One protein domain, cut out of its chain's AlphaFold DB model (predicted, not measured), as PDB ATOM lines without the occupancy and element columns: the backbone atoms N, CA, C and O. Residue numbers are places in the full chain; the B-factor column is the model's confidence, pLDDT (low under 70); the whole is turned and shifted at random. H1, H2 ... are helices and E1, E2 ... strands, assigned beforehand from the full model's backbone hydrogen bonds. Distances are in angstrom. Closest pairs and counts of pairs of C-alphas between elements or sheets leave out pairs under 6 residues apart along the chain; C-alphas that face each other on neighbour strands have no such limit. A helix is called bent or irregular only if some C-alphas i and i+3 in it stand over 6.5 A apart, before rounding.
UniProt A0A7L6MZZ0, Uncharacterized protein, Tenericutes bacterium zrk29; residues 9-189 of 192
ATOM      1  N   ASP A   9      39.850 -14.858 -21.206       85.69
ATOM      2  CA  ASP A   9      39.222 -14.397 -19.962       85.69
ATOM      3  C   ASP A   9      40.168 -13.479 -19.179       85.69
ATOM      4  O   ASP A   9      39.759 -12.443 -18.658       85.69
ATOM      5  N   ILE A  10      41.470 -13.781 -19.184       88.25
ATOM      6  CA  ILE A  10      42.494 -12.917 -18.570       88.25
ATOM      7  C   ILE A  10      42.597 -11.577 -19.313       88.25
ATOM      8  O   ILE A  10      42.685 -10.517 -18.684       88.25
ATOM      9  N   ILE A  11      42.564 -11.599 -20.652       90.81
ATOM     10  CA  ILE A  11      42.628 -10.388 -21.486       90.81
ATOM     11  C   ILE A  11      41.383  -9.518 -21.275       90.81
ATOM     12  O   ILE A  11      41.505  -8.311 -21.062       90.81
ATOM     13  N   THR A  12      40.187 -10.111 -21.294       91.88
ATOM     14  CA  THR A  12      38.930  -9.376 -21.074       91.88
ATOM     15  C   THR A  12      38.852  -8.789 -19.665       91.88
ATOM     16  O   THR A  12      38.547  -7.603 -19.529       91.88
ATOM     17  N   LEU A  13      39.230  -9.548 -18.630       92.31
ATOM     18  CA  LEU A  13      39.328  -9.048 -17.253       92.31
ATOM     19  C   LEU A  13      40.299  -7.857 -17.152       92.31
ATOM     20  O   LEU A  13      39.974  -6.839 -16.539       92.31
ATOM     21  N   SER A  14      41.464  -7.946 -17.800       90.75
ATOM     22  CA  SER A  14      42.470  -6.873 -17.811       90.75
ATOM     23  C   SER A  14      41.943  -5.594 -18.469       90.75
ATOM     24  O   SER A  14      42.122  -4.501 -17.931       90.75
ATOM     25  N   ILE A  15      41.239  -5.718 -19.600       94.56
ATOM     26  CA  ILE A  15      40.601  -4.585 -20.288       94.56
ATOM     27  C   ILE A  15      39.557  -3.919 -19.383       94.56
ATOM     28  O   ILE A  15      39.538  -2.691 -19.274       94.56
ATOM     29  N   ILE A  16      38.725  -4.710 -18.695       94.94
ATOM     30  CA  ILE A  16      37.705  -4.205 -17.765       94.94
ATOM     31  C   ILE A  16      38.353  -3.429 -16.610       94.94
ATOM     32  O   ILE A  16      37.892  -2.335 -16.281       94.94
ATOM     33  N   ILE A  17      39.441  -3.943 -16.028       95.31
ATOM     34  CA  ILE A  17      40.165  -3.266 -14.939       95.31
ATOM     35  C   ILE A  17      40.739  -1.925 -15.413       95.31
ATOM     36  O   ILE A  17      40.570  -0.910 -14.737       95.31
ATOM     37  N   ILE A  18      41.373  -1.886 -16.590       96.00
ATOM     38  CA  ILE A  18      41.932  -0.648 -17.156       96.00
ATOM     39  C   ILE A  18      40.822   0.382 -17.408       96.00
ATOM     40  O   ILE A  18      40.960   1.545 -17.022       96.00
ATOM     41  N   LEU A  19      39.697  -0.040 -17.993       95.44
ATOM     42  CA  LEU A  19      38.526   0.816 -18.202       95.44
ATOM     43  C   LEU A  19      37.973   1.365 -16.882       95.44
ATOM     44  O   LEU A  19      37.719   2.566 -16.780       95.44
ATOM     45  N   ALA A  20      37.842   0.521 -15.857       95.06
ATOM     46  CA  ALA A  20      37.371   0.935 -14.538       95.06
ATOM     47  C   ALA A  20      38.295   1.990 -13.903       95.06
ATOM     48  O   ALA A  20      37.814   2.977 -13.338       95.06
ATOM     49  N   ILE A  21      39.615   1.837 -14.049       95.62
ATOM     50  CA  ILE A  21      40.603   2.817 -13.576       95.62
ATOM     51  C   ILE A  21      40.433   4.153 -14.310       95.62
ATOM     52  O   ILE A  21      40.341   5.197 -13.660       95.62
ATOM     53  N   ILE A  22      40.334   4.141 -15.643       95.56
ATOM     54  CA  ILE A  22      40.156   5.359 -16.452       95.56
ATOM     55  C   ILE A  22      38.869   6.094 -16.051       95.56
ATOM     56  O   ILE A  22      38.895   7.306 -15.815       95.56
ATOM     57  N   ILE A  23      37.754   5.369 -15.918       94.88
ATOM     58  CA  ILE A  23      36.463   5.935 -15.507       94.88
ATOM     59  C   ILE A  23      36.562   6.542 -14.101       94.88
ATOM     60  O   ILE A  23      36.112   7.668 -13.886       94.88
ATOM     61  N   SER A  24      37.204   5.846 -13.158       93.81
ATOM     62  CA  SER A  24      37.425   6.351 -11.798       93.81
ATOM     63  C   SER A  24      38.220   7.664 -11.796       93.81
ATOM     64  O   SER A  24      37.809   8.647 -11.168       93.81
ATOM     65  N   PHE A  25      39.304   7.743 -12.577       94.50
ATOM     66  CA  PHE A  25      40.082   8.975 -12.733       94.50
ATOM     67  C   PHE A  25      39.251  10.126 -13.308       94.50
ATOM     68  O   PHE A  25      39.334  11.251 -12.801       94.50
ATOM     69  N   LEU A  26      38.421   9.861 -14.323       93.00
ATOM     70  CA  LEU A  26      37.535  10.869 -14.908       93.00
ATOM     71  C   LEU A  26      36.520  11.388 -13.884       93.00
ATOM     72  O   LEU A  26      36.376  12.603 -13.733       93.00
ATOM     73  N   ILE A  27      35.867  10.498 -13.128       93.31
ATOM     74  CA  ILE A  27      34.905  10.881 -12.083       93.31
ATOM     75  C   ILE A  27      35.577  11.788 -11.045       93.31
ATOM     76  O   ILE A  27      35.069  12.873 -10.745       93.31
ATOM     77  N   ILE A  28      36.750  11.398 -10.537       93.12
ATOM     78  CA  ILE A  28      37.499  12.194  -9.554       93.12
ATOM     79  C   ILE A  28      37.866  13.569 -10.127       93.12
ATOM     80  O   ILE A  28      37.734  14.587  -9.436       93.12
ATOM     81  N   PHE A  29      38.307  13.622 -11.384       89.75
ATOM     82  CA  PHE A  29      38.649  14.869 -12.062       89.75
ATOM     83  C   PHE A  29      37.445  15.819 -12.163       89.75
ATOM     84  O   PHE A  29      37.540  16.985 -11.757       89.75
ATOM     85  N   PHE A  30      36.290  15.328 -12.626       89.50
ATOM     86  CA  PHE A  30      35.071  16.132 -12.746       89.50
ATOM     87  C   PHE A  30      34.533  16.595 -11.388       89.50
ATOM     88  O   PHE A  30      34.157  17.764 -11.250       89.50
ATOM     89  N   LEU A  31      34.564  15.739 -10.360       91.19
ATOM     90  CA  LEU A  31      34.158  16.106  -8.999       91.19
ATOM     91  C   LEU A  31      35.027  17.236  -8.435       91.19
ATOM     92  O   LEU A  31      34.499  18.247  -7.962       91.19
ATOM     93  N   LYS A  32      36.361  17.119  -8.538       89.50
ATOM     94  CA  LYS A  32      37.288  18.172  -8.092       89.50
ATOM     95  C   LYS A  32      37.043  19.486  -8.833       89.50
ATOM     96  O   LYS A  32      36.984  20.545  -8.201       89.50
ATOM     97  N   ARG A  33      36.855  19.432 -10.155       88.12
ATOM     98  CA  ARG A  33      36.569  20.620 -10.971       88.12
ATOM     99  C   ARG A  33      35.268  21.297 -10.537       88.12
ATOM    100  O   ARG A  33      35.270  22.506 -10.313       88.12
ATOM    101  N   ASN A  34      34.193  20.535 -10.347       91.62
ATOM    102  CA  ASN A  34      32.895  21.072  -9.930       91.62
ATOM    103  C   ASN A  34      32.962  21.738  -8.540       91.62
ATOM    104  O   ASN A  34      32.477  22.855  -8.345       91.62
ATOM    105  N   LEU A  35      33.656  21.109  -7.584       93.19
ATOM    106  CA  LEU A  35      33.887  21.692  -6.258       93.19
ATOM    107  C   LEU A  35      34.637  23.029  -6.338       93.19
ATOM    108  O   LEU A  35      34.248  23.994  -5.673       93.19
ATOM    109  N   ASN A  36      35.678  23.114  -7.167       93.62
ATOM    110  CA  ASN A  36      36.445  24.346  -7.349       93.62
ATOM    111  C   ASN A  36      35.610  25.451  -8.012       93.62
ATOM    112  O   ASN A  36      35.642  26.593  -7.549       93.62
ATOM    113  N   VAL A  37      34.781  25.114  -9.006       94.56
ATOM    114  CA  VAL A  37      33.829  26.058  -9.620       94.56
ATOM    115  C   VAL A  37      32.842  26.592  -8.582       94.56
ATOM    116  O   VAL A  37      32.609  27.800  -8.506       94.56
ATOM    117  N   ARG A  38      32.299  25.725  -7.720       95.06
ATOM    118  CA  ARG A  38      31.393  26.145  -6.641       95.06
ATOM    119  C   ARG A  38      32.080  27.080  -5.642       95.06
ATOM    120  O   ARG A  38      31.497  28.093  -5.255       95.06
ATOM    121  N   ARG A  39      33.316  26.769  -5.232       94.44
ATOM    122  CA  ARG A  39      34.124  27.616  -4.330       94.44
ATOM    123  C   ARG A  39      34.402  28.988  -4.943       94.44
ATOM    124  O   ARG A  39      34.264  29.999  -4.251       94.44
ATOM    125  N   TYR A  40      34.738  29.020  -6.229       96.75
ATOM    126  CA  TYR A  40      34.931  30.252  -6.984       96.75
ATOM    127  C   TYR A  40      33.655  31.107  -7.002       96.75
ATOM    128  O   TYR A  40      33.670  32.227  -6.490       96.75
ATOM    129  N   LYS A  41      32.522  30.553  -7.460       96.94
ATOM    130  CA  LYS A  41      31.231  31.269  -7.516       96.94
ATOM    131  C   LYS A  41      30.789  31.797  -6.149       96.94
ATOM    132  O   LYS A  41      30.298  32.920  -6.046       96.94
ATOM    133  N   LYS A  42      30.991  31.015  -5.079       96.62
ATOM    134  CA  LYS A  42      30.701  31.449  -3.701       96.62
ATOM    135  C   LYS A  42      31.545  32.665  -3.306       96.62
ATOM    136  O   LYS A  42      31.016  33.593  -2.702       96.62
ATOM    137  N   SER A  43      32.830  32.656  -3.657       96.50
ATOM    138  CA  SER A  43      33.760  33.750  -3.350       96.50
ATOM    139  C   SER A  43      33.396  35.011  -4.134       96.50
ATOM    140  O   SER A  43      33.257  36.071  -3.536       96.50
ATOM    141  N   LEU A  44      33.111  34.883  -5.434       97.75
ATOM    142  CA  LEU A  44      32.631  35.989  -6.265       97.75
ATOM    143  C   LEU A  44      31.354  36.622  -5.694       97.75
ATOM    144  O   LEU A  44      31.300  37.833  -5.497       97.75
ATOM    145  N   LYS A  45      30.345  35.807  -5.359       97.75
ATOM    146  CA  LYS A  45      29.089  36.293  -4.765       97.75
ATOM    147  C   LYS A  45      29.324  37.015  -3.436       97.75
ATOM    148  O   LYS A  45      28.689  38.033  -3.174       97.75
ATOM    149  N   ALA A  46      30.230  36.504  -2.600       96.44
ATOM    150  CA  ALA A  46      30.594  37.155  -1.346       96.44
ATOM    151  C   ALA A  46      31.255  38.520  -1.591       96.44
ATOM    152  O   ALA A  46      30.860  39.497  -0.960       96.44
ATOM    153  N   ILE A  47      32.190  38.606  -2.541       97.06
ATOM    154  CA  ILE A  47      32.848  39.863  -2.918       97.06
ATOM    155  C   ILE A  47      31.822  40.877  -3.428       97.06
ATOM    156  O   ILE A  47      31.816  42.006  -2.942       97.06
ATOM    157  N   ILE A  48      30.927  40.475  -4.338       97.31
ATOM    158  CA  ILE A  48      29.866  41.340  -4.885       97.31
ATOM    159  C   ILE A  48      28.978  41.887  -3.757       97.31
ATOM    160  O   ILE A  48      28.815  43.096  -3.616       97.31
ATOM    161  N   LYS A  49      28.503  41.012  -2.866       96.75
ATOM    162  CA  LYS A  49      27.678  41.422  -1.723       96.75
ATOM    163  C   LYS A  49      28.418  42.380  -0.779       96.75
ATOM    164  O   LYS A  49      27.841  43.350  -0.291       96.75
ATOM    165  N   HIS A  50      29.689  42.102  -0.477       95.19
ATOM    166  CA  HIS A  50      30.482  42.945   0.417       95.19
ATOM    167  C   HIS A  50      30.817  44.304  -0.205       95.19
ATOM    168  O   HIS A  50      30.785  45.300   0.526       95.19
ATOM    169  N   LYS A  51      31.108  44.363  -1.517       94.69
ATOM    170  CA  LYS A  51      31.388  45.634  -2.195       94.69
ATOM    171  C   LYS A  51      30.157  46.528  -2.239       94.69
ATOM    172  O   LYS A  51      30.264  47.688  -1.869       94.69
ATOM    173  N   GLU A  52      28.988  45.983  -2.566       94.06
ATOM    174  CA  GLU A  52      27.744  46.756  -2.640       94.06
ATOM    175  C   GLU A  52      27.367  47.337  -1.275       94.06
ATOM    176  O   GLU A  52      26.983  48.500  -1.181       94.06
ATOM    177  N   LYS A  53      27.548  46.555  -0.201       94.44
ATOM    178  CA  LYS A  53      27.181  46.971   1.156       94.44
ATOM    179  C   LYS A  53      28.156  47.972   1.787       94.44
ATOM    180  O   LYS A  53      27.717  48.892   2.467       94.44
ATOM    181  N   ASN A  54      29.467  47.754   1.653       93.75
ATOM    182  CA  ASN A  54      30.469  48.454   2.477       93.75
ATOM    183  C   ASN A  54      31.544  49.205   1.678       93.75
ATOM    184  O   ASN A  54      32.229  50.061   2.240       93.75
ATOM    185  N   TYR A  55      31.731  48.867   0.402       95.12
ATOM    186  CA  TYR A  55      32.819  49.378  -0.437       95.12
ATOM    187  C   TYR A  55      32.287  49.832  -1.801       95.12
ATOM    188  O   TYR A  55      32.867  49.515  -2.840       95.12
ATOM    189  N   ASN A  56      31.168  50.555  -1.783       96.19
ATOM    190  CA  ASN A  56      30.573  51.149  -2.970       96.19
ATOM    191  C   ASN A  56      31.442  52.328  -3.440       96.19
ATOM    192  O   ASN A  56      31.749  53.222  -2.645       96.19
ATOM    193  N   ALA A  57      31.860  52.302  -4.710       96.38
ATOM    194  CA  ALA A  57      32.740  53.317  -5.284       96.38
ATOM    195  C   ALA A  57      32.103  54.708  -5.277       96.38
ATOM    196  O   ALA A  57      32.721  55.631  -4.755       96.38
ATOM    197  N   ASN A  58      30.871  54.839  -5.771       95.56
ATOM    198  CA  ASN A  58      30.176  56.126  -5.896       95.56
ATOM    199  C   ASN A  58      30.038  56.796  -4.527       95.56
ATOM    200  O   ASN A  58      30.498  57.913  -4.326       95.56
ATOM    201  N   VAL A  59      29.551  56.042  -3.534       96.19
ATOM    202  CA  VAL A  59      29.421  56.535  -2.153       96.19
ATOM    203  C   VAL A  59      30.773  56.975  -1.586       96.19
ATOM    204  O   VAL A  59      30.864  57.982  -0.884       96.19
ATOM    205  N   LEU A  60      31.844  56.219  -1.849       96.62
ATOM    206  CA  LEU A  60      33.171  56.590  -1.370       96.62
ATOM    207  C   LEU A  60      33.690  57.853  -2.064       96.62
ATOM    208  O   LEU A  60      34.205  58.726  -1.366       96.62
ATOM    209  N   ILE A  61      33.567  57.947  -3.387       95.19
ATOM    210  CA  ILE A  61      33.996  59.104  -4.180       95.19
ATOM    211  C   ILE A  61      33.261  60.358  -3.695       95.19
ATOM    212  O   ILE A  61      33.927  61.318  -3.310       95.19
ATOM    213  N   ASP A  62      31.936  60.305  -3.547       94.56
ATOM    214  CA  ASP A  62      31.126  61.421  -3.042       94.56
ATOM    215  C   ASP A  62      31.565  61.868  -1.643       94.56
ATOM    216  O   ASP A  62      31.694  63.060  -1.351       94.56
ATOM    217  N   ILE A  63      31.828  60.914  -0.744       94.62
ATOM    218  CA  ILE A  63      32.296  61.213   0.614       94.62
ATOM    219  C   ILE A  63      33.676  61.874   0.590       94.62
ATOM    220  O   ILE A  63      33.949  62.760   1.407       94.62
ATOM    221  N   LEU A  64      34.580  61.417  -0.278       94.62
ATOM    222  CA  LEU A  64      35.909  62.006  -0.394       94.62
ATOM    223  C   LEU A  64      35.806  63.423  -0.935       94.62
ATOM    224  O   LEU A  64      36.323  64.328  -0.277       94.62
ATOM    225  N   TYR A  65      35.092  63.593  -2.048       91.50
ATOM    226  CA  TYR A  65      34.902  64.867  -2.727       91.50
ATOM    227  C   TYR A  65      34.340  65.931  -1.794       91.50
ATOM    228  O   TYR A  65      34.958  66.969  -1.583       91.50
ATOM    229  N   ASN A  66      33.247  65.612  -1.104       92.56
ATOM    230  CA  ASN A  66      32.539  66.594  -0.292       92.56
ATOM    231  C   ASN A  66      33.177  66.869   1.080       92.56
ATOM    232  O   ASN A  66      32.883  67.889   1.697       92.56
ATOM    233  N   ARG A  67      33.994  65.955   1.633       93.88
ATOM    234  CA  ARG A  67      34.439  66.063   3.047       93.88
ATOM    235  C   ARG A  67      35.946  66.016   3.258       93.88
ATOM    236  O   ARG A  67      36.449  66.584   4.238       93.88
ATOM    237  N   TYR A  68      36.670  65.283   2.418       93.19
ATOM    238  CA  TYR A  68      38.048  64.881   2.712       93.19
ATOM    239  C   TYR A  68      39.085  65.334   1.701       93.19
ATOM    240  O   TYR A  68      40.267  65.202   2.005       93.19
ATOM    241  N   ILE A  69      38.675  65.867   0.564       89.69
ATOM    242  CA  ILE A  69      39.563  66.538  -0.367       89.69
ATOM    243  C   ILE A  69      39.973  67.917   0.192       89.69
ATOM    244  O   ILE A  69      39.184  68.571   0.881       89.69
ATOM    245  N   THR A  70      41.225  68.329  -0.035       86.69
ATOM    246  CA  THR A  70      41.722  69.678   0.307       86.69
ATOM    247  C   THR A  70      41.900  70.598  -0.898       86.69
ATOM    248  O   THR A  70      41.971  71.804  -0.704       86.69
ATOM    249  N   ASP A  71      41.979  70.057  -2.113       85.25
ATOM    250  CA  ASP A  71      42.125  70.790  -3.377       85.25
ATOM    251  C   ASP A  71      41.412  70.048  -4.512       85.25
ATOM    252  O   ASP A  71      41.036  68.905  -4.351       85.25
ATOM    253  N   GLN A  72      41.240  70.624  -5.694       80.81
ATOM    254  CA  GLN A  72      40.519  69.932  -6.775       80.81
ATOM    255  C   GLN A  72      41.301  68.766  -7.423       80.81
ATOM    256  O   GLN A  72      40.889  68.264  -8.464       80.81
ATOM    257  N   SER A  73      42.417  68.303  -6.841       83.75
ATOM    258  CA  SER A  73      43.221  67.237  -7.445       83.75
ATOM    259  C   SER A  73      42.719  65.830  -7.101       83.75
ATOM    260  O   SER A  73      42.390  65.496  -5.957       83.75
ATOM    261  N   ASN A  74      42.775  64.948  -8.096       87.38
ATOM    262  CA  ASN A  74      42.431  63.534  -7.982       87.38
ATOM    263  C   ASN A  74      43.611  62.696  -7.437       87.38
ATOM    264  O   ASN A  74      44.089  61.746  -8.063       87.38
ATOM    265  N   THR A  75      44.148  63.065  -6.266       93.06
ATOM    266  CA  THR A  75      45.326  62.399  -5.679       93.06
ATOM    267  C   THR A  75      45.116  61.936  -4.238       93.06
ATOM    268  O   THR A  75      44.328  62.466  -3.462       93.06
ATOM    269  N   TYR A  76      45.878  60.922  -3.817       94.31
ATOM    270  CA  TYR A  76      45.872  60.464  -2.425       94.31
ATOM    271  C   TYR A  76      46.544  61.468  -1.478       94.31
ATOM    272  O   TYR A  76      46.214  61.524  -0.288       94.31
ATOM    273  N   LYS A  77      47.537  62.229  -1.958       93.75
ATOM    274  CA  LYS A  77      48.317  63.167  -1.133       93.75
ATOM    275  C   LYS A  77      47.428  64.265  -0.543       93.75
ATOM    276  O   LYS A  77      47.633  64.611   0.623       93.75
ATOM    277  N   THR A  78      46.432  64.711  -1.294       92.75
ATOM    278  CA  THR A  78      45.560  65.857  -0.996       92.75
ATOM    279  C   THR A  78      44.337  65.470  -0.167       92.75
ATOM    280  O   THR A  78      43.548  66.296   0.272       92.75
ATOM    281  N   LEU A  79      44.209  64.190   0.180       94.69
ATOM    282  CA  LEU A  79      43.213  63.760   1.146       94.69
ATOM    283  C   LEU A  79      43.600  64.131   2.585       94.69
ATOM    284  O   LEU A  79      44.718  63.873   3.055       94.69
ATOM    285  N   LYS A  80      42.614  64.589   3.359       95.50
ATOM    286  CA  LYS A  80      42.666  64.653   4.825       95.50
ATOM    287  C   LYS A  80      42.937  63.260   5.406       95.50
ATOM    288  O   LYS A  80      42.551  62.231   4.847       95.50
ATOM    289  N   ASN A  81      43.533  63.204   6.599       95.56
ATOM    290  CA  ASN A  81      43.939  61.946   7.248       95.56
ATOM    291  C   ASN A  81      42.803  60.916   7.391       95.56
ATOM    292  O   ASN A  81      43.031  59.713   7.235       95.56
ATOM    293  N   ARG A  82      41.566  61.366   7.652       95.81
ATOM    294  CA  ARG A  82      40.388  60.481   7.713       95.81
ATOM    295  C   ARG A  82      40.045  59.877   6.341       95.81
ATOM    296  O   ARG A  82      39.801  58.673   6.272       95.81
ATOM    297  N   GLY A  83      40.116  60.659   5.260       95.69
ATOM    298  CA  GLY A  83      39.950  60.175   3.882       95.69
ATOM    299  C   GLY A  83      41.036  59.175   3.487       95.69
ATOM    300  O   GLY A  83      40.734  58.070   3.045       95.69
ATOM    301  N   LYS A  84      42.302  59.487   3.793       96.75
ATOM    302  CA  LYS A  84      43.450  58.578   3.605       96.75
ATOM    303  C   LYS A  84      43.235  57.208   4.262       96.75
ATOM    304  O   LYS A  84      43.506  56.173   3.655       96.75
ATOM    305  N   LYS A  85      42.715  57.182   5.499       97.00
ATOM    306  CA  LYS A  85      42.375  55.934   6.209       97.00
ATOM    307  C   LYS A  85      41.260  55.151   5.504       97.00
ATOM    308  O   LYS A  85      41.371  53.931   5.403       97.00
ATOM    309  N   LYS A  86      40.217  55.828   5.003       96.56
ATOM    310  CA  LYS A  86      39.131  55.193   4.231       96.56
ATOM    311  C   LYS A  86      39.659  54.561   2.942       96.56
ATOM    312  O   LYS A  86      39.426  53.376   2.732       96.56
ATOM    313  N   ILE A  87      40.462  55.295   2.170       97.12
ATOM    314  CA  ILE A  87      41.099  54.785   0.948       97.12
ATOM    315  C   ILE A  87      41.959  53.551   1.220       97.12
ATOM    316  O   ILE A  87      41.834  52.544   0.530       97.12
ATOM    317  N   LYS A  88      42.810  53.590   2.251       97.38
ATOM    318  CA  LYS A  88      43.639  52.432   2.616       97.38
ATOM    319  C   LYS A  88      42.800  51.190   2.918       97.38
ATOM    320  O   LYS A  88      43.158  50.104   2.481       97.38
ATOM    321  N   ARG A  89      41.698  51.338   3.664       97.31
ATOM    322  CA  ARG A  89      40.786  50.219   3.967       97.31
ATOM    323  C   ARG A  89      40.090  49.700   2.712       97.31
ATOM    324  O   ARG A  89      39.970  48.490   2.564       97.31
ATOM    325  N   TYR A  90      39.667  50.606   1.833       97.75
ATOM    326  CA  TYR A  90      39.045  50.271   0.557       97.75
ATOM    327  C   TYR A  90      39.991  49.448  -0.321       97.75
ATOM    328  O   TYR A  90      39.677  48.314  -0.665       97.75
ATOM    329  N   PHE A  91      41.197  49.955  -0.591       97.56
ATOM    330  CA  PHE A  91      42.162  49.217  -1.404       97.56
ATOM    331  C   PHE A  91      42.638  47.932  -0.744       97.56
ATOM    332  O   PHE A  91      42.831  46.961  -1.459       97.56
ATOM    333  N   LYS A  92      42.765  47.879   0.587       97.25
ATOM    334  CA  LYS A  92      43.087  46.627   1.283       97.25
ATOM    335  C   LYS A  92      42.029  45.547   1.025       97.25
ATOM    336  O   LYS A  92      42.388  44.429   0.685       97.25
ATOM    337  N   PHE A  93      40.743  45.891   1.120       97.44
ATOM    338  CA  PHE A  93      39.665  44.949   0.811       97.44
ATOM    339  C   PHE A  93      39.785  44.383  -0.610       97.44
ATOM    340  O   PHE A  93      39.715  43.167  -0.783       97.44
ATOM    341  N   TYR A  94      40.009  45.236  -1.615       97.50
ATOM    342  CA  TYR A  94      40.186  44.780  -2.997       97.50
ATOM    343  C   TYR A  94      41.495  44.023  -3.205       97.50
ATOM    344  O   TYR A  94      41.519  43.066  -3.969       97.50
ATOM    345  N   GLN A  95      42.560  44.401  -2.505       96.56
ATOM    346  CA  GLN A  95      43.835  43.701  -2.544       96.56
ATOM    347  C   GLN A  95      43.674  42.238  -2.124       96.56
ATOM    348  O   GLN A  95      44.088  41.337  -2.854       96.56
ATOM    349  N   ASP A  96      43.009  42.014  -0.993       96.38
ATOM    350  CA  ASP A  96      42.767  40.682  -0.446       96.38
ATOM    351  C   ASP A  96      41.758  39.910  -1.320       96.38
ATOM    352  O   ASP A  96      42.011  38.782  -1.748       96.38
ATOM    353  N   SER A  97      40.634  40.554  -1.654       96.75
ATOM    354  CA  SER A  97      39.512  39.926  -2.363       96.75
ATOM    355  C   SER A  97      39.832  39.571  -3.812       96.75
ATOM    356  O   SER A  97      39.513  38.474  -4.263       96.75
ATOM    357  N   LEU A  98      40.450  40.485  -4.568       96.62
ATOM    358  CA  LEU A  98      40.775  40.246  -5.975       96.62
ATOM    359  C   LEU A  98      41.900  39.228  -6.117       96.62
ATOM    360  O   LEU A  98      41.880  38.429  -7.051       96.62
ATOM    361  N   ASN A  99      42.866  39.233  -5.193       95.38
ATOM    362  CA  ASN A  99      43.922  38.235  -5.199       95.38
ATOM    363  C   ASN A  99      43.353  36.822  -4.998       95.38
ATOM    364  O   ASN A  99      43.635  35.932  -5.796       95.38
ATOM    365  N   ASP A 100      42.510  36.636  -3.978       95.50
ATOM    366  CA  ASP A 100      41.820  35.364  -3.731       95.50
ATOM    367  C   ASP A 100      40.928  34.953  -4.915       95.50
ATOM    368  O   ASP A 100      40.934  33.794  -5.338       95.50
ATOM    369  N   LEU A 101      40.203  35.907  -5.509       96.56
ATOM    370  CA  LEU A 101      39.348  35.655  -6.668       96.56
ATOM    371  C   LEU A 101      40.148  35.147  -7.875       96.56
ATOM    372  O   LEU A 101      39.729  34.183  -8.516       96.56
ATOM    373  N   VAL A 102      41.287  35.774  -8.185       95.75
ATOM    374  CA  VAL A 102      42.143  35.389  -9.318       95.75
ATOM    375  C   VAL A 102      42.814  34.039  -9.079       95.75
ATOM    376  O   VAL A 102      42.842  33.217  -9.993       95.75
ATOM    377  N   GLU A 103      43.282  33.761  -7.860       94.25
ATOM    378  CA  GLU A 103      43.835  32.448  -7.500       94.25
ATOM    379  C   GLU A 103      42.782  31.336  -7.629       94.25
ATOM    380  O   GLU A 103      43.036  30.294  -8.230       94.25
ATOM    381  N   LYS A 104      41.559  31.563  -7.139       94.94
ATOM    382  CA  LYS A 104      40.461  30.597  -7.294       94.94
ATOM    383  C   LYS A 104      40.029  30.438  -8.747       94.94
ATOM    384  O   LYS A 104      39.696  29.326  -9.157       94.94
ATOM    385  N   LYS A 105      40.039  31.526  -9.526       94.38
ATOM    386  CA  LYS A 105      39.723  31.475 -10.954       94.38
ATOM    387  C   LYS A 105      40.766  30.666 -11.721       94.38
ATOM    388  O   LYS A 105      40.388  29.851 -12.556       94.38
ATOM    389  N   SER A 106      42.055  30.824 -11.417       93.38
ATOM    390  CA  SER A 106      43.109  30.113 -12.149       93.38
ATOM    391  C   SER A 106      42.969  28.591 -12.029       93.38
ATOM    392  O   SER A 106      43.179  27.874 -13.005       93.38
ATOM    393  N   ILE A 107      42.518  28.091 -10.872       91.88
ATOM    394  CA  ILE A 107      42.300  26.657 -10.613       91.88
ATOM    395  C   ILE A 107      41.222  26.046 -11.524       91.88
ATOM    396  O   ILE A 107      41.272  24.853 -11.820       91.88
ATOM    397  N   ILE A 108      40.236  26.836 -11.957       90.88
ATOM    398  CA  ILE A 108      39.138  26.367 -12.820       90.88
ATOM    399  C   ILE A 108      39.377  26.655 -14.308       90.88
ATOM    400  O   ILE A 108      38.589  26.209 -15.146       90.88
ATOM    401  N   THR A 109      40.440  27.390 -14.641       88.12
ATOM    402  CA  THR A 109      40.842  27.683 -16.024       88.12
ATOM    403  C   THR A 109      41.871  26.679 -16.552       88.12
ATOM    404  O   THR A 109      42.618  26.113 -15.756       88.12
ATOM    405  N   PRO A 110      41.980  26.497 -17.884       84.94
ATOM    406  CA  PRO A 110      42.981  25.605 -18.476       84.94
ATOM    407  C   PRO A 110      44.426  25.980 -18.116       84.94
ATOM    408  O   PRO A 110      45.239  25.105 -17.832       84.94
ATOM    409  N   ASN A 111      44.753  27.280 -18.081       86.00
ATOM    410  CA  ASN A 111      46.082  27.751 -17.691       86.00
ATOM    411  C   ASN A 111      46.121  28.146 -16.206       86.00
ATOM    412  O   ASN A 111      45.991  29.317 -15.846       86.00
ATOM    413  N   MET A 112      46.373  27.159 -15.343       86.44
ATOM    414  CA  MET A 112      46.443  27.343 -13.888       86.44
ATOM    415  C   MET A 112      47.615  28.222 -13.416       86.44
ATOM    416  O   MET A 112      47.602  28.691 -12.274       86.44
ATOM    417  N   LYS A 113      48.628  28.458 -14.266       87.62
ATOM    418  CA  LYS A 113      49.819  29.257 -13.923       87.62
ATOM    419  C   LYS A 113      49.528  30.757 -13.906       87.62
ATOM    420  O   LYS A 113      50.217  31.494 -13.198       87.62
ATOM    421  N   ARG A 114      48.510  31.208 -14.650       88.94
ATOM    422  CA  ARG A 114      48.060  32.608 -14.701       88.94
ATOM    423  C   ARG A 114      47.200  32.926 -13.482       88.94
ATOM    424  O   ARG A 114      45.979  32.840 -13.526       88.94
ATOM    425  N   ASN A 115      47.857  33.270 -12.379       91.25
ATOM    426  CA  ASN A 115      47.215  33.486 -11.081       91.25
ATOM    427  C   ASN A 115      47.631  34.790 -10.385       91.25
ATOM    428  O   ASN A 115      47.303  34.993  -9.218       91.25
ATOM    429  N   LYS A 116      48.366  35.674 -11.070       93.19
ATOM    430  CA  LYS A 116      48.767  36.974 -10.525       93.19
ATOM    431  C   LYS A 116      48.046  38.102 -11.236       93.19
ATOM    432  O   LYS A 116      48.193  38.255 -12.441       93.19
ATOM    433  N   LEU A 117      47.342  38.924 -10.468       95.94
ATOM    434  CA  LEU A 117      46.733  40.152 -10.961       95.94
ATOM    435  C   LEU A 117      47.751  41.295 -10.978       95.94
ATOM    436  O   LEU A 117      48.433  41.549  -9.977       95.94
ATOM    437  N   VAL A 118      47.819  41.991 -12.106       96.81
ATOM    438  CA  VAL A 118      48.663  43.167 -12.320       96.81
ATOM    439  C   VAL A 118      47.806  44.288 -12.873       96.81
ATOM    440  O   VAL A 118      47.023  44.065 -13.789       96.81
ATOM    441  N   PHE A 119      47.972  45.486 -12.329       97.06
ATOM    442  CA  PHE A 119      47.447  46.714 -12.904       97.06
ATOM    443  C   PHE A 119      48.534  47.390 -13.721       97.06
ATOM    444  O   PHE A 119      49.682  47.489 -13.277       97.06
ATOM    445  N   ILE A 120      48.166  47.830 -14.911       96.56
ATOM    446  CA  ILE A 120      49.026  48.518 -15.861       96.56
ATOM    447  C   ILE A 120      48.448  49.909 -16.048       96.56
ATOM    448  O   ILE A 120      47.266  50.053 -16.350       96.56
ATOM    449  N   PHE A 121      49.297  50.908 -15.847       95.75
ATOM    450  CA  PHE A 121      48.982  52.306 -16.089       95.75
ATOM    451  C   PHE A 121      49.610  52.700 -17.418       95.75
ATOM    452  O   PHE A 121      50.797  52.425 -17.633       95.75
ATOM    453  N   LYS A 122      48.824  53.316 -18.292       96.00
ATOM    454  CA  LYS A 122      49.276  53.829 -19.582       96.00
ATOM    455  C   LYS A 122      48.933  55.301 -19.736       96.00
ATOM    456  O   LYS A 122      48.036  55.783 -19.048       96.00
ATOM    457  N   ASP A 123      49.651  55.981 -20.615       93.25
ATOM    458  CA  ASP A 123      49.284  57.319 -21.061       93.25
ATOM    459  C   ASP A 123      48.322  57.307 -22.253       93.25
ATOM    460  O   ASP A 123      47.879  56.251 -22.713       93.25
ATOM    461  N   ASP A 124      47.996  58.511 -22.714       89.31
ATOM    462  CA  ASP A 124      47.162  58.806 -23.876       89.31
ATOM    463  C   ASP A 124      47.739  58.243 -25.183       89.31
ATOM    464  O   ASP A 124      46.999  57.874 -26.094       89.31
ATOM    465  N   GLN A 125      49.062  58.088 -25.252       91.25
ATOM    466  CA  GLN A 125      49.784  57.461 -26.356       91.25
ATOM    467  C   GLN A 125      49.947  55.942 -26.189       91.25
ATOM    468  O   GLN A 125      50.695  55.309 -26.938       91.25
ATOM    469  N   ASN A 126      49.247  55.325 -25.229       88.56
ATOM    470  CA  ASN A 126      49.352  53.905 -24.884       88.56
ATOM    471  C   ASN A 126      50.732  53.448 -24.369       88.56
ATOM    472  O   ASN A 126      50.953  52.237 -24.210       88.56
ATOM    473  N   GLN A 127      51.646  54.366 -24.053       92.56
ATOM    474  CA  GLN A 127      52.931  54.037 -23.452       92.56
ATOM    475  C   GLN A 127      52.747  53.648 -21.990       92.56
ATOM    476  O   GLN A 127      51.908  54.166 -21.254       92.56
ATOM    477  N   GLN A 128      53.542  52.682 -21.543       92.94
ATOM    478  CA  GLN A 128      53.394  52.117 -20.213       92.94
ATOM    479  C   GLN A 128      54.064  53.000 -19.150       92.94
ATOM    480  O   GLN A 128      55.283  52.980 -18.989       92.94
ATOM    481  N   LEU A 129      53.255  53.673 -18.335       91.38
ATOM    482  CA  LEU A 129      53.705  54.535 -17.239       91.38
ATOM    483  C   LEU A 129      54.184  53.742 -16.017       91.38
ATOM    484  O   LEU A 129      55.089  54.158 -15.287       91.38
ATOM    485  N   GLY A 130      53.574  52.581 -15.773       91.81
ATOM    486  CA  GLY A 130      53.926  51.751 -14.630       91.81
ATOM    487  C   GLY A 130      53.102  50.479 -14.501       91.81
ATOM    488  O   GLY A 130      52.083  50.289 -15.161       91.81
ATOM    489  N   LYS A 131      53.554  49.597 -13.604       94.00
ATOM    490  CA  LYS A 131      52.842  48.377 -13.207       94.00
ATOM    491  C   LYS A 131      52.727  48.287 -11.693       94.00
ATOM    492  O   LYS A 131      53.634  48.694 -10.966       94.00
ATOM    493  N   TYR A 132      51.633  47.705 -11.224       95.25
ATOM    494  CA  TYR A 132      51.408  47.383  -9.822       95.25
ATOM    495  C   TYR A 132      50.860  45.964  -9.706       95.25
ATOM    496  O   TYR A 132      49.783  45.661 -10.210       95.25
ATOM    497  N   TYR A 133      51.590  45.082  -9.028       95.50
ATOM    498  CA  TYR A 133      51.082  43.750  -8.720       95.50
ATOM    499  C   TYR A 133      50.110  43.847  -7.548       95.50
ATOM    500  O   TYR A 133      50.412  44.525  -6.572       95.50
ATOM    501  N   ILE A 134      48.993  43.117  -7.567       94.50
ATOM    502  CA  ILE A 134      48.018  43.197  -6.465       94.50
ATOM    503  C   ILE A 134      48.646  42.845  -5.108       94.50
ATOM    504  O   ILE A 134      48.286  43.410  -4.092       94.50
ATOM    505  N   LYS A 135      49.654  41.966  -5.064       92.38
ATOM    506  CA  LYS A 135      50.362  41.616  -3.819       92.38
ATOM    507  C   LYS A 135      51.406  42.651  -3.376       92.38
ATOM    508  O   LYS A 135      51.976  42.506  -2.299       92.38
ATOM    509  N   ASP A 136      51.690  43.672  -4.183       94.25
ATOM    510  CA  ASP A 136      52.636  44.719  -3.809       94.25
ATOM    511  C   ASP A 136      52.083  45.619  -2.697       94.25
ATOM    512  O   ASP A 136      50.874  45.782  -2.510       94.25
ATOM    513  N   SER A 137      52.988  46.285  -1.979       94.50
ATOM    514  CA  SER A 137      52.599  47.233  -0.939       94.50
ATOM    515  C   SER A 137      51.760  48.386  -1.503       94.50
ATOM    516  O   SER A 137      52.085  48.969  -2.541       94.50
ATOM    517  N   PHE A 138      50.725  48.795  -0.762       95.19
ATOM    518  CA  PHE A 138      49.880  49.942  -1.122       95.19
ATOM    519  C   PHE A 138      50.692  51.225  -1.380       95.19
ATOM    520  O   PHE A 138      50.278  52.089  -2.144       95.19
ATOM    521  N   ASN A 139      51.883  51.355  -0.785       95.31
ATOM    522  CA  ASN A 139      52.777  52.479  -1.050       95.31
ATOM    523  C   ASN A 139      53.206  52.583  -2.523       95.31
ATOM    524  O   ASN A 139      53.365  53.706  -2.994       95.31
ATOM    525  N   LYS A 140      53.374  51.463  -3.244       94.75
ATOM    526  CA  LYS A 140      53.668  51.484  -4.686       94.75
ATOM    527  C   LYS A 140      52.473  52.003  -5.483       94.75
ATOM    528  O   LYS A 140      52.642  52.938  -6.258       94.75
ATOM    529  N   LEU A 141      51.274  51.475  -5.220       95.44
ATOM    530  CA  LEU A 141      50.036  51.960  -5.840       95.44
ATOM    531  C   LEU A 141      49.846  53.457  -5.572       95.44
ATOM    532  O   LEU A 141      49.701  54.242  -6.497       95.44
ATOM    533  N   LYS A 142      49.968  53.877  -4.309       96.12
ATOM    534  CA  LYS A 142      49.873  55.279  -3.885       96.12
ATOM    535  C   LYS A 142      50.799  56.211  -4.676       96.12
ATOM    536  O   LYS A 142      50.401  57.330  -4.977       96.12
ATOM    537  N   LYS A 143      52.031  55.783  -4.984       95.56
ATOM    538  CA  LYS A 143      52.961  56.580  -5.803       95.56
ATOM    539  C   LYS A 143      52.414  56.782  -7.218       95.56
ATOM    540  O   LYS A 143      52.425  57.915  -7.681       95.56
ATOM    541  N   GLN A 144      51.892  55.728  -7.847       93.88
ATOM    542  CA  GLN A 144      51.287  55.804  -9.182       93.88
ATOM    543  C   GLN A 144      50.045  56.706  -9.187       93.88
ATOM    544  O   GLN A 144      49.971  57.637  -9.980       93.88
ATOM    545  N   LEU A 145      49.134  56.516  -8.225       94.69
ATOM    546  CA  LEU A 145      47.910  57.320  -8.110       94.69
ATOM    547  C   LEU A 145      48.193  58.811  -7.915       94.69
ATOM    548  O   LEU A 145      47.487  59.646  -8.466       94.69
ATOM    549  N   ASN A 146      49.223  59.155  -7.137       94.81
ATOM    550  CA  ASN A 146      49.621  60.550  -6.949       94.81
ATOM    551  C   ASN A 146      50.311  61.135  -8.180       94.81
ATOM    552  O   ASN A 146      50.052  62.284  -8.512       94.81
ATOM    553  N   LYS A 147      51.212  60.376  -8.818       93.00
ATOM    554  CA  LYS A 147      51.980  60.852  -9.975       93.00
ATOM    555  C   LYS A 147      51.071  61.131 -11.172       93.00
ATOM    556  O   LYS A 147      51.299  62.097 -11.884       93.00
ATOM    557  N   HIS A 148      50.050  60.298 -11.355       92.56
ATOM    558  CA  HIS A 148      49.189  60.309 -12.536       92.56
ATOM    559  C   HIS A 148      47.775  60.832 -12.268       92.56
ATOM    560  O   HIS A 148      46.969  60.826 -13.182       92.56
ATOM    561  N   GLN A 149      47.478  61.283 -11.043       93.25
ATOM    562  CA  GLN A 149      46.163  61.802 -10.635       93.25
ATOM    563  C   GLN A 149      44.994  60.856 -10.964       93.25
ATOM    564  O   GLN A 149      44.025  61.244 -11.603       93.25
ATOM    565  N   LEU A 150      45.115  59.594 -10.540       94.62
ATOM    566  CA  LEU A 150      44.205  58.497 -10.909       94.62
ATOM    567  C   LEU A 150      43.406  57.929  -9.727       94.62
ATOM    568  O   LEU A 150      43.007  56.764  -9.743       94.62
ATOM    569  N   LEU A 151      43.251  58.669  -8.627       95.69
ATOM    570  CA  LEU A 151      42.692  58.087  -7.405       95.69
ATOM    571  C   LEU A 151      41.234  57.613  -7.580       95.69
ATOM    572  O   LEU A 151      40.940  56.476  -7.211       95.69
ATOM    573  N   PHE A 152      40.333  58.449  -8.090       95.31
ATOM    574  CA  PHE A 152      38.908  58.134  -8.252       95.31
ATOM    575  C   PHE A 152      38.675  57.114  -9.351       95.31
ATOM    576  O   PHE A 152      37.933  56.159  -9.132       95.31
ATOM    577  N   ASP A 153      39.407  57.233 -10.453       95.69
ATOM    578  CA  ASP A 153      39.444  56.255 -11.539       95.69
ATOM    579  C   ASP A 153      39.797  54.883 -10.993       95.69
ATOM    580  O   ASP A 153      39.084  53.915 -11.212       95.69
ATOM    581  N   MET A 154      40.843  54.802 -10.168       96.94
ATOM    582  CA  MET A 154      41.250  53.545  -9.560       96.94
ATOM    583  C   MET A 154      40.200  53.001  -8.577       96.94
ATOM    584  O   MET A 154      40.053  51.785  -8.462       96.94
ATOM    585  N   ILE A 155      39.472  53.863  -7.855       97.44
ATOM    586  CA  ILE A 155      38.382  53.451  -6.952       97.44
ATOM    587  C   ILE A 155      37.226  52.832  -7.741       97.44
ATOM    588  O   ILE A 155      36.759  51.753  -7.358       97.44
ATOM    589  N   ALA A 156      36.792  53.489  -8.817       96.88
ATOM    590  CA  ALA A 156      35.755  52.996  -9.719       96.88
ATOM    591  C   ALA A 156      36.208  51.708 -10.422       96.88
ATOM    592  O   ALA A 156      35.519  50.689 -10.384       96.88
ATOM    593  N   TYR A 157      37.438  51.708 -10.931       97.38
ATOM    594  CA  TYR A 157      38.038  50.587 -11.636       97.38
ATOM    595  C   TYR A 157      38.012  49.299 -10.807       97.38
ATOM    596  O   TYR A 157      37.479  48.273 -11.232       97.38
ATOM    597  N   VAL A 158      38.541  49.325  -9.577       97.38
ATOM    598  CA  VAL A 158      38.574  48.109  -8.745       97.38
ATOM    599  C   VAL A 158      37.187  47.661  -8.286       97.38
ATOM    600  O   VAL A 158      37.017  46.481  -7.987       97.38
ATOM    601  N   TYR A 159      36.201  48.562  -8.249       97.75
ATOM    602  CA  TYR A 159      34.820  48.224  -7.903       97.75
ATOM    603  C   TYR A 159      34.147  47.364  -8.969       97.75
ATOM    604  O   TYR A 159      33.442  46.405  -8.635       97.75
ATOM    605  N   GLU A 160      34.377  47.661 -10.244       96.75
ATOM    606  CA  GLU A 160      33.805  46.911 -11.366       96.75
ATOM    607  C   GLU A 160      34.595  45.639 -11.682       96.75
ATOM    608  O   GLU A 160      34.025  44.604 -12.043       96.75
ATOM    609  N   LEU A 161      35.905  45.675 -11.434       97.12
ATOM    610  CA  LEU A 161      36.853  44.634 -11.806       97.12
ATOM    611  C   LEU A 161      36.461  43.182 -11.441       97.12
ATOM    612  O   LEU A 161      36.717  42.303 -12.268       97.12
ATOM    613  N   PRO A 162      35.829  42.855 -10.289       97.25
ATOM    614  CA  PRO A 162      35.408  41.482 -10.000       97.25
ATOM    615  C   PRO A 162      34.530  40.856 -11.092       97.25
ATOM    616  O   PRO A 162      34.672  39.668 -11.379       97.25
ATOM    617  N   GLN A 163      33.641  41.641 -11.711       96.44
ATOM    618  CA  GLN A 163      32.744  41.160 -12.766       96.44
ATOM    619  C   GLN A 163      33.503  40.924 -14.075       96.44
ATOM    620  O   GLN A 163      33.320  39.889 -14.712       96.44
ATOM    621  N   TYR A 164      34.405  41.832 -14.446       97.00
ATOM    622  CA  TYR A 164      35.248  41.671 -15.633       97.00
ATOM    623  C   TYR A 164      36.197  40.479 -15.509       97.00
ATOM    624  O   TYR A 164      36.351  39.707 -16.460       97.00
ATOM    625  N   ILE A 165      36.754  40.268 -14.309       95.88
ATOM    626  CA  ILE A 165      37.528  39.067 -14.003       95.88
ATOM    627  C   ILE A 165      36.659  37.835 -14.191       95.88
ATOM    628  O   ILE A 165      37.129  36.920 -14.850       95.88
ATOM    629  N   ASP A 166      35.428  37.780 -13.670       95.56
ATOM    630  CA  ASP A 166      34.523  36.629 -13.836       95.56
ATOM    631  C   ASP A 166      34.201  36.330 -15.301       95.56
ATOM    632  O   ASP A 166      34.366  35.193 -15.747       95.56
ATOM    633  N   GLN A 167      33.907  37.364 -16.083       94.06
ATOM    634  CA  GLN A 167      33.600  37.236 -17.506       94.06
ATOM    635  C   GLN A 167      34.831  36.957 -18.381       94.06
ATOM    636  O   GLN A 167      34.676  36.704 -19.571       94.06
ATOM    637  N   ALA A 168      36.045  36.991 -17.812       91.44
ATOM    638  CA  ALA A 168      37.308  36.900 -18.554       91.44
ATOM    639  C   ALA A 168      37.419  37.947 -19.680       91.44
ATOM    640  O   ALA A 168      38.016  37.682 -20.722       91.44
ATOM    641  N   LYS A 169      36.838  39.132 -19.468       94.00
ATOM    642  CA  LYS A 169      36.847  40.223 -20.444       94.00
ATOM    643  C   LYS A 169      37.945  41.230 -20.126       94.00
ATOM    644  O   LYS A 169      38.176  41.495 -18.941       94.00
ATOM    645  N   PRO A 170      38.604  41.815 -21.142       94.19
ATOM    646  CA  PRO A 170      39.463  42.965 -20.908       94.19
ATOM    647  C   PRO A 170      38.641  44.092 -20.277       94.19
ATOM    648  O   PRO A 170      37.446  44.230 -20.539       94.19
ATOM    649  N   TYR A 171      39.294  44.864 -19.419       96.06
ATOM    650  CA  TYR A 171      38.716  46.047 -18.811       96.06
ATOM    651  C   TYR A 171      39.787  47.118 -18.770       96.06
ATOM    652  O   TYR A 171      40.902  46.877 -18.295       96.06
ATOM    653  N   GLU A 172      39.434  48.258 -19.336       94.44
ATOM    654  CA  GLU A 172      40.264  49.438 -19.435       94.44
ATOM    655  C   GLU A 172      39.386  50.615 -19.025       94.44
ATOM    656  O   GLU A 172      38.225  50.691 -19.430       94.44
ATOM    657  N   LEU A 173      39.924  51.486 -18.182       95.44
ATOM    658  CA  LEU A 173      39.253  52.707 -17.765       95.44
ATOM    659  C   LEU A 173      40.184  53.875 -18.046       95.44
ATOM    660  O   LEU A 173      41.305  53.916 -17.537       95.44
ATOM    661  N   GLU A 174      39.709  54.780 -18.889       94.25
ATOM    662  CA  GLU A 174      40.386  56.015 -19.260       94.25
ATOM    663  C   GLU A 174      39.934  57.133 -18.321       94.25
ATOM    664  O   GLU A 174      38.736  57.337 -18.120       94.25
ATOM    665  N   ASN A 175      40.889  57.858 -17.747       92.44
ATOM    666  CA  ASN A 175      40.593  59.069 -16.998       92.44
ATOM    667  C   ASN A 175      40.202  60.197 -17.962       92.44
ATOM    668  O   ASN A 175      40.899  60.477 -18.937       92.44
ATOM    669  N   HIS A 176      39.098  60.877 -17.658       87.31
ATOM    670  CA  HIS A 176      38.551  61.918 -18.526       87.31
ATOM    671  C   HIS A 176      39.443  63.162 -18.645       87.31
ATOM    672  O   HIS A 176      39.451  63.782 -19.708       87.31
ATOM    673  N   ASP A 177      40.202  63.498 -17.598       86.19
ATOM    674  CA  ASP A 177      40.953  64.753 -17.504       86.19
ATOM    675  C   ASP A 177      42.335  64.658 -18.160       86.19
ATOM    676  O   ASP A 177      42.763  65.567 -18.864       86.19
ATOM    677  N   ASN A 178      43.052  63.559 -17.917       89.25
ATOM    678  CA  ASN A 178      44.447  63.385 -18.333       89.25
ATOM    679  C   ASN A 178      44.673  62.222 -19.298       89.25
ATOM    680  O   ASN A 178      45.821  61.955 -19.644       89.25
ATOM    681  N   LYS A 179      43.605  61.532 -19.723       92.88
ATOM    682  CA  LYS A 179      43.654  60.472 -20.741       92.88
ATOM    683  C   LYS A 179      44.525  59.268 -20.377       92.88
ATOM    684  O   LYS A 179      44.725  58.378 -21.199       92.88
ATOM    685  N   HIS A 180      45.003  59.179 -19.135       93.88
ATOM    686  CA  HIS A 180      45.694  57.995 -18.654       93.88
ATOM    687  C   HIS A 180      44.720  56.816 -18.541       93.88
ATOM    688  O   HIS A 180      43.571  56.970 -18.124       93.88
ATOM    689  N   ILE A 181      45.209  55.614 -18.833       95.06
ATOM    690  CA  ILE A 181      44.410  54.388 -18.862       95.06
ATOM    691  C   ILE A 181      44.861  53.438 -17.751       95.06
ATOM    692  O   ILE A 181      46.056  53.196 -17.552       95.06
ATOM    693  N   ILE A 182      43.894  52.844 -17.051       96.50
ATOM    694  CA  ILE A 182      44.093  51.745 -16.104       96.50
ATOM    695  C   ILE A 182      43.607  50.452 -16.757       96.50
ATOM    696  O   ILE A 182      42.450  50.348 -17.148       96.50
ATOM    697  N   LYS A 183      44.477  49.443 -16.829       96.81
ATOM    698  CA  LYS A 183      44.171  48.097 -17.338       96.81
ATOM    699  C   LYS A 183      44.582  47.032 -16.335       96.81
ATOM    700  O   LYS A 183      45.516  47.233 -15.558       96.81
ATOM    701  N   TYR A 184      43.949  45.861 -16.382       97.12
ATOM    702  CA  TYR A 184      44.412  44.681 -15.664       97.12
ATOM    703  C   TYR A 184      44.926  43.595 -16.604       97.12
ATOM    704  O   TYR A 184      44.431  43.401 -17.712       97.12
ATOM    705  N   GLU A 185      45.881  42.826 -16.097       95.81
ATOM    706  CA  GLU A 185      46.326  41.578 -16.694       95.81
ATOM    707  C   GLU A 185      46.426  40.490 -15.628       95.81
ATOM    708  O   GLU A 185      46.780  40.745 -14.473       95.81
ATOM    709  N   ILE A 186      46.134  39.253 -16.031       93.88
ATOM    710  CA  ILE A 186      46.423  38.067 -15.227       93.88
ATOM    711  C   ILE A 186      47.654  37.397 -15.828       93.88
ATOM    712  O   ILE A 186      47.605  36.850 -16.933       93.88
ATOM    713  N   VAL A 187      48.769  37.462 -15.113       93.31
ATOM    714  CA  VAL A 187      50.075  36.976 -15.571       93.31
ATOM    715  C   VAL A 187      50.491  35.724 -14.813       93.31
ATOM    716  O   VAL A 187      49.937  35.383 -13.761       93.31
ATOM    717  N   GLU A 188      51.480  35.021 -15.356       90.00
ATOM    718  CA  GLU A 188      52.054  33.863 -14.686       90.00
ATOM    719  C   GLU A 188      52.883  34.264 -13.464       90.00
ATOM    720  O   GLU A 188      53.475  35.348 -13.380       90.00
ATOM    721  N   LYS A 189      52.948  33.363 -12.481       75.75
ATOM    722  CA  LYS A 189      53.874  33.518 -11.364       75.75
ATOM    723  C   LYS A 189      55.307  33.455 -11.894       75.75
ATOM    724  O   LYS A 189      55.844  32.368 -12.060       75.75
TER     725      LYS A 189
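Overview. This is residues 9 to 189 of the 192 residues of an uncharacterized protein of Tenericutes bacterium zrk29 (UniProt A0A7L6MZZ0). A long helical arm sticks out of a compact body: residues 9 to 31 of H1 make the arm, and the body is a strongly twisted sheet of four strands with H3, H4 and H5 over one face and the other face bare. The last part of H1, and then H2, cover H3 and H5 on the side away from the sheet. The printed part has 181 residues, with five named helices and four named strands in the order H1 H2 H3 E1 E2 H4 H5 E3 E4; the class is mixed, and the sheet, E2 E1 E4 E3, is antiparallel. The whole is loose, with a radius of gyration of the C-alphas of 21.8 A, and spans 87 by 36 by 24 A.

Arrangement. H1, residues 9 to 54, touches H3, residues 81 to 108, with residues 33 to 47 alone; the closest C-alphas, Tyr 40 and Lys 104, are 5.5 A apart, at a shallow tilt of 15 degrees, opposite ways. H2, residues 57 to 68, forms a helical hairpin with H3, the closest C-alphas being Tyr 68 and Gly 83, 5.2 A. E1, residues 114 to 122, bends by 55 degrees at residue 117. H3 is on the sheet at a height of 10.5 A, over E1. E1 forms a hairpin with E2, residues 128 to 133, where N 119 and O 132 are 2.8 A apart, within hydrogen-bond range. H4, residues 138 to 148, lies over E2 at a height of 9.5 A, along the strands, and only just touches H3, with 3 pairs of C-alphas within 8 A. H5, residues 151 to 167, is irregular, C-alphas 159 and 162 being 7.1 A apart; it touches H3, closest at the C-alphas of Leu 98 and Pro 162, 6.8 A. H1, H2, H3 and H5 form a bundle, a group of helices packed together. E3, residues 172 to 174, forms a hairpin with E4, residues 181 to 188, with N 182 and O 173 2.8 A apart. E4 is also the antiparallel neighbour of E1, with N 120 and O 183 2.8 A apart. H5 lies over E4 at a height of 8.7 A; H4 and H5 on one face of the sheet make two layers. Every O i to N i+4 pair is within hydrogen-bond range in H1, H2 and H4, against 23 of 24 in H3 and 10 of 13 in H5.

Along the chain. H1 begins at C-alpha 9, (39.222, -14.397, -19.962), and measures 67.3 A; H3 measures 41.1 A and H5 24.9 A. E4 measures 22.3 A and ends at C-alpha 188, (52.054, 33.863, -14.686).

Size, cuts and confidence. The C-alphas of Asp 9 and Asp 71, the two farthest apart, are 86.8 A apart. The printed part has no cut, the link from H2 to H3 is long, and no printed residue is under 70 in pLDDT.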